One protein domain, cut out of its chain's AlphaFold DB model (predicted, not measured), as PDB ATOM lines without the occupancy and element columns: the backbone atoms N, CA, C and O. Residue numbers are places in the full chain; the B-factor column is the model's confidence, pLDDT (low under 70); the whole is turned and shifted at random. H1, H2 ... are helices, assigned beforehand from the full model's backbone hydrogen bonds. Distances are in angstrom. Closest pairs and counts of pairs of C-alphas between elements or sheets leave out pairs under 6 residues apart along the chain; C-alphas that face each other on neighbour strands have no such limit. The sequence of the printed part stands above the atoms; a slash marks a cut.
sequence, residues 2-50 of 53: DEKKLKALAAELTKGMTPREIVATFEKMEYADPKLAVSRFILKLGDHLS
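What this domain is: This is residues 2 to 50 of the 53 residues of an uncharacterized protein of Salmonella enterica subsp. enterica serovar Panama (UniProt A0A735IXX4). Three helices are joined by few contacts: H3, the longest, meets the last part of H1 with its second half and has H2 slanting past near its middle, while residues 2 to 8 at the free end of H1 stick out. The printed part has 49 residues with three named helices, in the order H1, H2, H3, and no named strand; the class is all helix. The whole is compact, with a radius of gyration of the C-alphas of 11.0 A, and spans 28 by 23 by 19 A.

How they stand to each other: H1, residues 3 to 13, and H2, residues 19 to 27, follow each other through a tight link of 5 residues but are apart. H3, residues 34 to 50, touches H1 with residues 42 to 49 alone; their closest C-alphas, those of Leu 13 and Leu 45, are 6.0 A apart. H1 and H3 run the same way at a steep tilt of 47 degrees. H2 and H3 are close but not clearly touching, with the closest C-alphas, those of Phe 26 and Phe 41, 7.0 A apart. They run opposite ways at a steep tilt of 50 degrees. In H1, H2 and H3 every O i to N i+4 pair is within hydrogen-bond range.

Where its parts are: H1 begins at C-alpha 3, (228.376, 139.204, 168.413), and is 15.3 A long from first to last C-alpha. H2 begins at C-alpha 19, (243.426, 140.896, 181.793), and measures 12.2 A. H3 measures 24.6 A and ends at C-alpha 50, (242.701, 158.922, 176.716).

The domain as a whole: The two C-alphas farthest apart, those of Asp 2 and Lys 28, are 28.9 A apart. The printed part has no cut, and the link from H2 to H3, of 6 residues, is short. The mean pLDDT of the printed part is 75.9; residues 30 to 32, residue 34 and residues 47 to 50 are under 70, where the model's confidence is low.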
ATOM      1  N   ASP A   2     225.307 142.553 166.661       86.88
ATOM      2  CA  ASP A   2     226.035 141.366 166.199       86.88
ATOM      3  C   ASP A   2     227.146 140.986 167.193       86.88
ATOM      4  O   ASP A   2     227.894 141.862 167.631       86.88
ATOM      5  N   GLU A   3     227.317 139.698 167.508       83.00
ATOM      6  CA  GLU A   3     228.376 139.204 168.413       83.00
ATOM      7  C   GLU A   3     229.771 139.703 167.997       83.00
ATOM      8  O   GLU A   3     230.594 140.081 168.830       83.00
ATOM      9  N   LYS A   4     230.014 139.792 166.684       86.31
ATOM     10  CA  LYS A   4     231.259 140.315 166.111       86.31
ATOM     11  C   LYS A   4     231.522 141.773 166.506       86.31
ATOM     12  O   LYS A   4     232.661 142.123 166.795       86.31
ATOM     13  N   LYS A   5     230.480 142.612 166.555       79.44
ATOM     14  CA  LYS A   5     230.591 144.013 166.997       79.44
ATOM     15  C   LYS A   5     230.827 144.095 168.501       79.44
ATOM     16  O   LYS A   5     231.611 144.929 168.935       79.44
ATOM     17  N   LEU A   6     230.203 143.205 169.275       79.38
ATOM     18  CA  LEU A   6     230.417 143.124 170.721       79.38
ATOM     19  C   LEU A   6     231.872 142.756 171.050       79.38
ATOM     20  O   LEU A   6     232.506 143.404 171.876       79.38
ATOM     21  N   LYS A   7     232.417 141.753 170.351       78.75
ATOM     22  CA  LYS A   7     233.817 141.325 170.487       78.75
ATOM     23  C   LYS A   7     234.799 142.407 170.040       78.75
ATOM     24  O   LYS A   7     235.791 142.626 170.724       78.75
ATOM     25  N   ALA A   8     234.517 143.099 168.935       85.06
ATOM     26  CA  ALA A   8     235.352 144.202 168.461       85.06
ATOM     27  C   ALA A   8     235.379 145.368 169.460       85.06
ATOM     28  O   ALA A   8     236.449 145.873 169.776       85.06
ATOM     29  N   LEU A   9     234.221 145.737 170.016       78.12
ATOM     30  CA  LEU A   9     234.130 146.776 171.039       78.12
ATOM     31  C   LEU A   9     234.884 146.382 172.315       78.12
ATOM     32  O   LEU A   9     235.625 147.191 172.858       78.12
ATOM     33  N   ALA A  10     234.745 145.134 172.771       77.56
ATOM     34  CA  ALA A  10     235.509 144.641 173.914       77.56
ATOM     35  C   ALA A  10     237.021 144.682 173.647       77.56
ATOM     36  O   ALA A  10     237.776 145.103 174.517       77.56
ATOM     37  N   ALA A  11     237.464 144.297 172.446       82.56
ATOM     38  CA  ALA A  11     238.873 144.331 172.059       82.56
ATOM     39  C   ALA A  11     239.441 145.759 172.000       82.56
ATOM     40  O   ALA A  11     240.570 145.971 172.423       82.56
ATOM     41  N   GLU A  12     238.667 146.731 171.514       81.88
ATOM     42  CA  GLU A  12     239.058 148.148 171.489       81.88
ATOM     43  C   GLU A  12     239.138 148.737 172.901       81.88
ATOM     44  O   GLU A  12     240.128 149.369 173.251       81.88
ATOM     45  N   LEU A  13     238.136 148.469 173.743       74.19
ATOM     46  CA  LEU A  13     238.072 148.973 175.119       74.19
ATOM     47  C   LEU A  13     239.156 148.385 176.034       74.19
ATOM     48  O   LEU A  13     239.520 148.992 177.034       74.19
ATOM     49  N   THR A  14     239.653 147.195 175.711       79.00
ATOM     50  CA  THR A  14     240.682 146.490 176.494       79.00
ATOM     51  C   THR A  14     242.068 146.572 175.862       79.00
ATOM     52  O   THR A  14     243.027 145.981 176.360       79.00
ATOM     53  N   LYS A  15     242.197 147.314 174.759       82.62
ATOM     54  CA  LYS A  15     243.447 147.460 174.023       82.62
ATOM     55  C   LYS A  15     244.480 148.171 174.893       82.62
ATOM     56  O   LYS A  15     244.269 149.293 175.331       82.62
ATOM     57  N   GLY A  16     245.612 147.512 175.132       77.38
ATOM     58  CA  GLY A  16     246.678 148.050 175.982       77.38
ATOM     59  C   GLY A  16     246.479 147.818 177.482       77.38
ATOM     60  O   GLY A  16     247.373 148.157 178.247       77.38
ATOM     61  N   MET A  17     245.374 147.189 177.899       81.00
ATOM     62  CA  MET A  17     245.166 146.761 179.282       81.00
ATOM     63  C   MET A  17     245.395 145.263 179.419       81.00
ATOM     64  O   MET A  17     244.995 144.457 178.576       81.00
ATOM     65  N   THR A  18     246.025 144.864 180.516       82.38
ATOM     66  CA  THR A  18     246.160 143.447 180.834       82.38
ATOM     67  C   THR A  18     244.834 142.877 181.354       82.38
ATOM     68  O   THR A  18     244.044 143.590 181.982       82.38
ATOM     69  N   PRO A  19     244.585 141.563 181.193       79.06
ATOM     70  CA  PRO A  19     243.426 140.896 181.793       79.06
ATOM     71  C   PRO A  19     243.282 141.163 183.298       79.06
ATOM     72  O   PRO A  19     242.169 141.262 183.807       79.06
ATOM     73  N   ARG A  20     244.405 141.332 184.008       79.38
ATOM     74  CA  ARG A  20     244.424 141.682 185.434       79.38
ATOM     75  C   ARG A  20     243.921 143.096 185.705       79.38
ATOM     76  O   ARG A  20     243.179 143.278 186.659       79.38
ATOM     77  N   GLU A  21     244.290 144.079 184.890       80.31
ATOM     78  CA  GLU A  21     243.810 145.460 185.044       80.31
ATOM     79  C   GLU A  21     242.316 145.584 184.749       80.31
ATOM     80  O   GLU A  21     241.606 146.316 185.437       80.31
ATOM     81  N   ILE A  22     241.824 144.817 183.777       79.38
ATOM     82  CA  ILE A  22     240.399 144.733 183.443       79.38
ATOM     83  C   ILE A  22     239.611 144.171 184.628       79.38
ATOM     84  O   ILE A  22     238.644 144.791 185.068       79.38
ATOM     85  N   VAL A  23     240.054 143.037 185.183       79.00
ATOM     86  CA  VAL A  23     239.411 142.413 186.349       79.00
ATOM     87  C   VAL A  23     239.504 143.322 187.572       79.00
ATOM     88  O   VAL A  23     238.478 143.594 188.178       79.00
ATOM     89  N   ALA A  24     240.668 143.900 187.872       80.31
ATOM     90  CA  ALA A  24     240.822 144.830 188.993       80.31
ATOM     91  C   ALA A  24     239.946 146.089 188.845       80.31
ATOM     92  O   ALA A  24     239.464 146.639 189.836       80.31
ATOM     93  N   THR A  25     239.718 146.552 187.613       75.12
ATOM     94  CA  THR A  25     238.792 147.656 187.321       75.12
ATOM     95  C   THR A  25     237.346 147.243 187.580       75.12
ATOM     96  O   THR A  25     236.589 148.039 188.128       75.12
ATOM     97  N   PHE A  26     236.982 146.004 187.245       73.44
ATOM     98  CA  PHE A  26     235.657 145.430 187.489       73.44
ATOM     99  C   PHE A  26     235.416 145.070 188.969       73.44
ATOM    100  O   PHE A  26     234.302 145.191 189.459       73.44
ATOM    101  N   GLU A  27     236.450 144.674 189.714       75.88
ATOM    102  CA  GLU A  27     236.372 144.377 191.153       75.88
ATOM    103  C   GLU A  27     236.268 145.645 192.005       75.88
ATOM    104  O   GLU A  27     235.575 145.667 193.016       75.88
ATOM    105  N   LYS A  28     236.905 146.744 191.579       73.06
ATOM    106  CA  LYS A  28     236.766 148.068 192.221       73.06
ATOM    107  C   LYS A  28     235.402 148.722 191.976       73.06
ATOM    108  O   LYS A  28     235.161 149.847 192.413       73.06
ATOM    109  N   MET A  29     234.542 148.059 191.218       71.06
ATOM    110  CA  MET A  29     233.257 148.544 190.764       71.06
ATOM    111  C   MET A  29     232.144 147.881 191.584       71.06
ATOM    112  O   MET A  29     231.572 146.871 191.190       71.06
ATOM    113  N   GLU A  30     231.834 148.459 192.746       64.56
ATOM    114  CA  GLU A  30     230.675 148.050 193.546       64.56
ATOM    115  C   GLU A  30     229.391 148.589 192.897       64.56
ATOM    116  O   GLU A  30     229.133 149.795 192.919       64.56
ATOM    117  N   TYR A  31     228.585 147.713 192.287       65.38
ATOM    118  CA  TYR A  31     227.303 148.102 191.694       65.38
ATOM    119  C   TYR A  31     226.185 147.124 192.029       65.38
ATOM    120  O   TYR A  31     226.319 145.916 191.859       65.38
ATOM    121  N   ALA A  32     225.038 147.682 192.418       58.94
ATOM    122  CA  ALA A  32     223.797 146.942 192.625       58.94
ATOM    123  C   ALA A  32     223.088 146.569 191.308       58.94
ATOM    124  O   ALA A  32     222.246 145.674 191.305       58.94
ATOM    125  N   ASP A  33     223.419 147.242 190.197       76.62
ATOM    126  CA  ASP A  33     222.792 147.027 188.893       76.62
ATOM    127  C   ASP A  33     223.829 146.692 187.797       76.62
ATOM    128  O   ASP A  33     224.753 147.478 187.550       76.62
ATOM    129  N   PRO A  34     223.681 145.549 187.102       67.44
ATOM    130  CA  PRO A  34     224.638 145.096 186.098       67.44
ATOM    131  C   PRO A  34     224.647 145.944 184.817       67.44
ATOM    132  O   PRO A  34     225.682 146.008 184.153       67.44
ATOM    133  N   LYS A  35     223.554 146.636 184.452       73.50
ATOM    134  CA  LYS A  35     223.585 147.570 183.309       73.50
ATOM    135  C   LYS A  35     224.398 148.806 183.656       73.50
ATOM    136  O   LYS A  35     225.212 149.242 182.843       73.50
ATOM    137  N   LEU A  36     224.214 149.335 184.864       75.50
ATOM    138  CA  LEU A  36     224.987 150.477 185.338       75.50
ATOM    139  C   LEU A  36     226.479 150.133 185.448       75.50
ATOM    140  O   LEU A  36     227.318 150.943 185.054       75.50
ATOM    141  N   ALA A  37     226.797 148.915 185.898       75.25
ATOM    142  CA  ALA A  37     228.165 148.412 185.970       75.25
ATOM    143  C   ALA A  37     228.867 148.433 184.610       75.25
ATOM    144  O   ALA A  37     229.954 148.994 184.482       75.25
ATOM    145  N   VAL A  38     228.215 147.893 183.578       77.75
ATOM    146  CA  VAL A  38     228.763 147.857 182.216       77.75
ATOM    147  C   VAL A  38     228.928 149.267 181.650       77.75
ATOM    148  O   VAL A  38     229.983 149.581 181.103       77.75
ATOM    149  N   SER A  39     227.939 150.151 181.818       78.50
ATOM    150  CA  SER A  39     228.049 151.538 181.346       78.50
ATOM    151  C   SER A  39     229.214 152.287 181.997       78.50
ATOM    152  O   SER A  39     229.960 152.982 181.310       78.50
ATOM    153  N   ARG A  40     229.411 152.122 183.311       76.19
ATOM    154  CA  ARG A  40     230.502 152.786 184.037       76.19
ATOM    155  C   ARG A  40     231.864 152.158 183.753       76.19
ATOM    156  O   ARG A  40     232.865 152.868 183.748       76.19
ATOM    157  N   PHE A  41     231.896 150.857 183.478       78.38
ATOM    158  CA  PHE A  41     233.091 150.156 183.026       78.38
ATOM    159  C   PHE A  41     233.579 150.688 181.677       78.38
ATOM    160  O   PHE A  41     234.736 151.077 181.564       78.38
ATOM    161  N   ILE A  42     232.681 150.818 180.695       76.94
ATOM    162  CA  ILE A  42     233.000 151.380 179.372       76.94
ATOM    163  C   ILE A  42     233.527 152.820 179.488       76.94
ATOM    164  O   ILE A  42     234.537 153.150 178.874       76.94
ATOM    165  N   LEU A  43     232.881 153.664 180.302       78.38
ATOM    166  CA  LEU A  43     233.330 155.040 180.559       78.38
ATOM    167  C   LEU A  43     234.734 155.087 181.178       78.38
ATOM    168  O   LEU A  43     235.574 155.853 180.722       78.38
ATOM    169  N   LYS A  44     235.003 154.246 182.184       73.19
ATOM    170  CA  LYS A  44     236.294 154.234 182.882       73.19
ATOM    171  C   LYS A  44     237.432 153.697 182.014       73.19
ATOM    172  O   LYS A  44     238.552 154.176 182.136       73.19
ATOM    173  N   LEU A  45     237.143 152.746 181.125       74.38
ATOM    174  CA  LEU A  45     238.095 152.296 180.110       74.38
ATOM    175  C   LEU A  45     238.401 153.398 179.088       74.38
ATOM    176  O   LEU A  45     239.562 153.599 178.752       74.38
ATOM    177  N   GLY A  46     237.388 154.142 178.629       70.50
ATOM    178  CA  GLY A  46     237.584 155.261 177.699       70.50
ATOM    179  C   GLY A  46     238.419 156.410 178.283       70.50
ATOM    180  O   GLY A  46     239.250 156.984 177.580       70.50
ATOM    181  N   ASP A  47     238.233 156.703 179.571       69.25
ATOM    182  CA  ASP A  47     239.020 157.700 180.308       69.25
ATOM    183  C   ASP A  47     240.493 157.264 180.430       69.25
ATOM    184  O   ASP A  47     241.403 158.011 180.082       69.25
ATOM    185  N   HIS A  48     240.729 155.997 180.793       64.62
ATOM    186  CA  HIS A  48     242.076 155.428 180.930       64.62
ATOM    187  C   HIS A  48     242.821 155.294 179.588       64.62
ATOM    188  O   HIS A  48     244.045 155.357 179.550       64.62
ATOM    189  N   LEU A  49     242.093 155.118 178.478       61.31
ATOM    190  CA  LEU A  49     242.673 155.084 177.132       61.31
ATOM    191  C   LEU A  49     243.087 156.483 176.644       61.31
ATOM    192  O   LEU A  49     244.034 156.599 175.871       61.31
ATOM    193  N   SER A  50     242.388 157.534 177.087       59.50
ATOM    194  CA  SER A  50     242.701 158.922 176.716       59.50
ATOM    195  C   SER A  50     243.933 159.461 177.442       59.50
ATOM    196  O   SER A  50     244.645 160.281 176.878       59.50
TER     197      SER A  50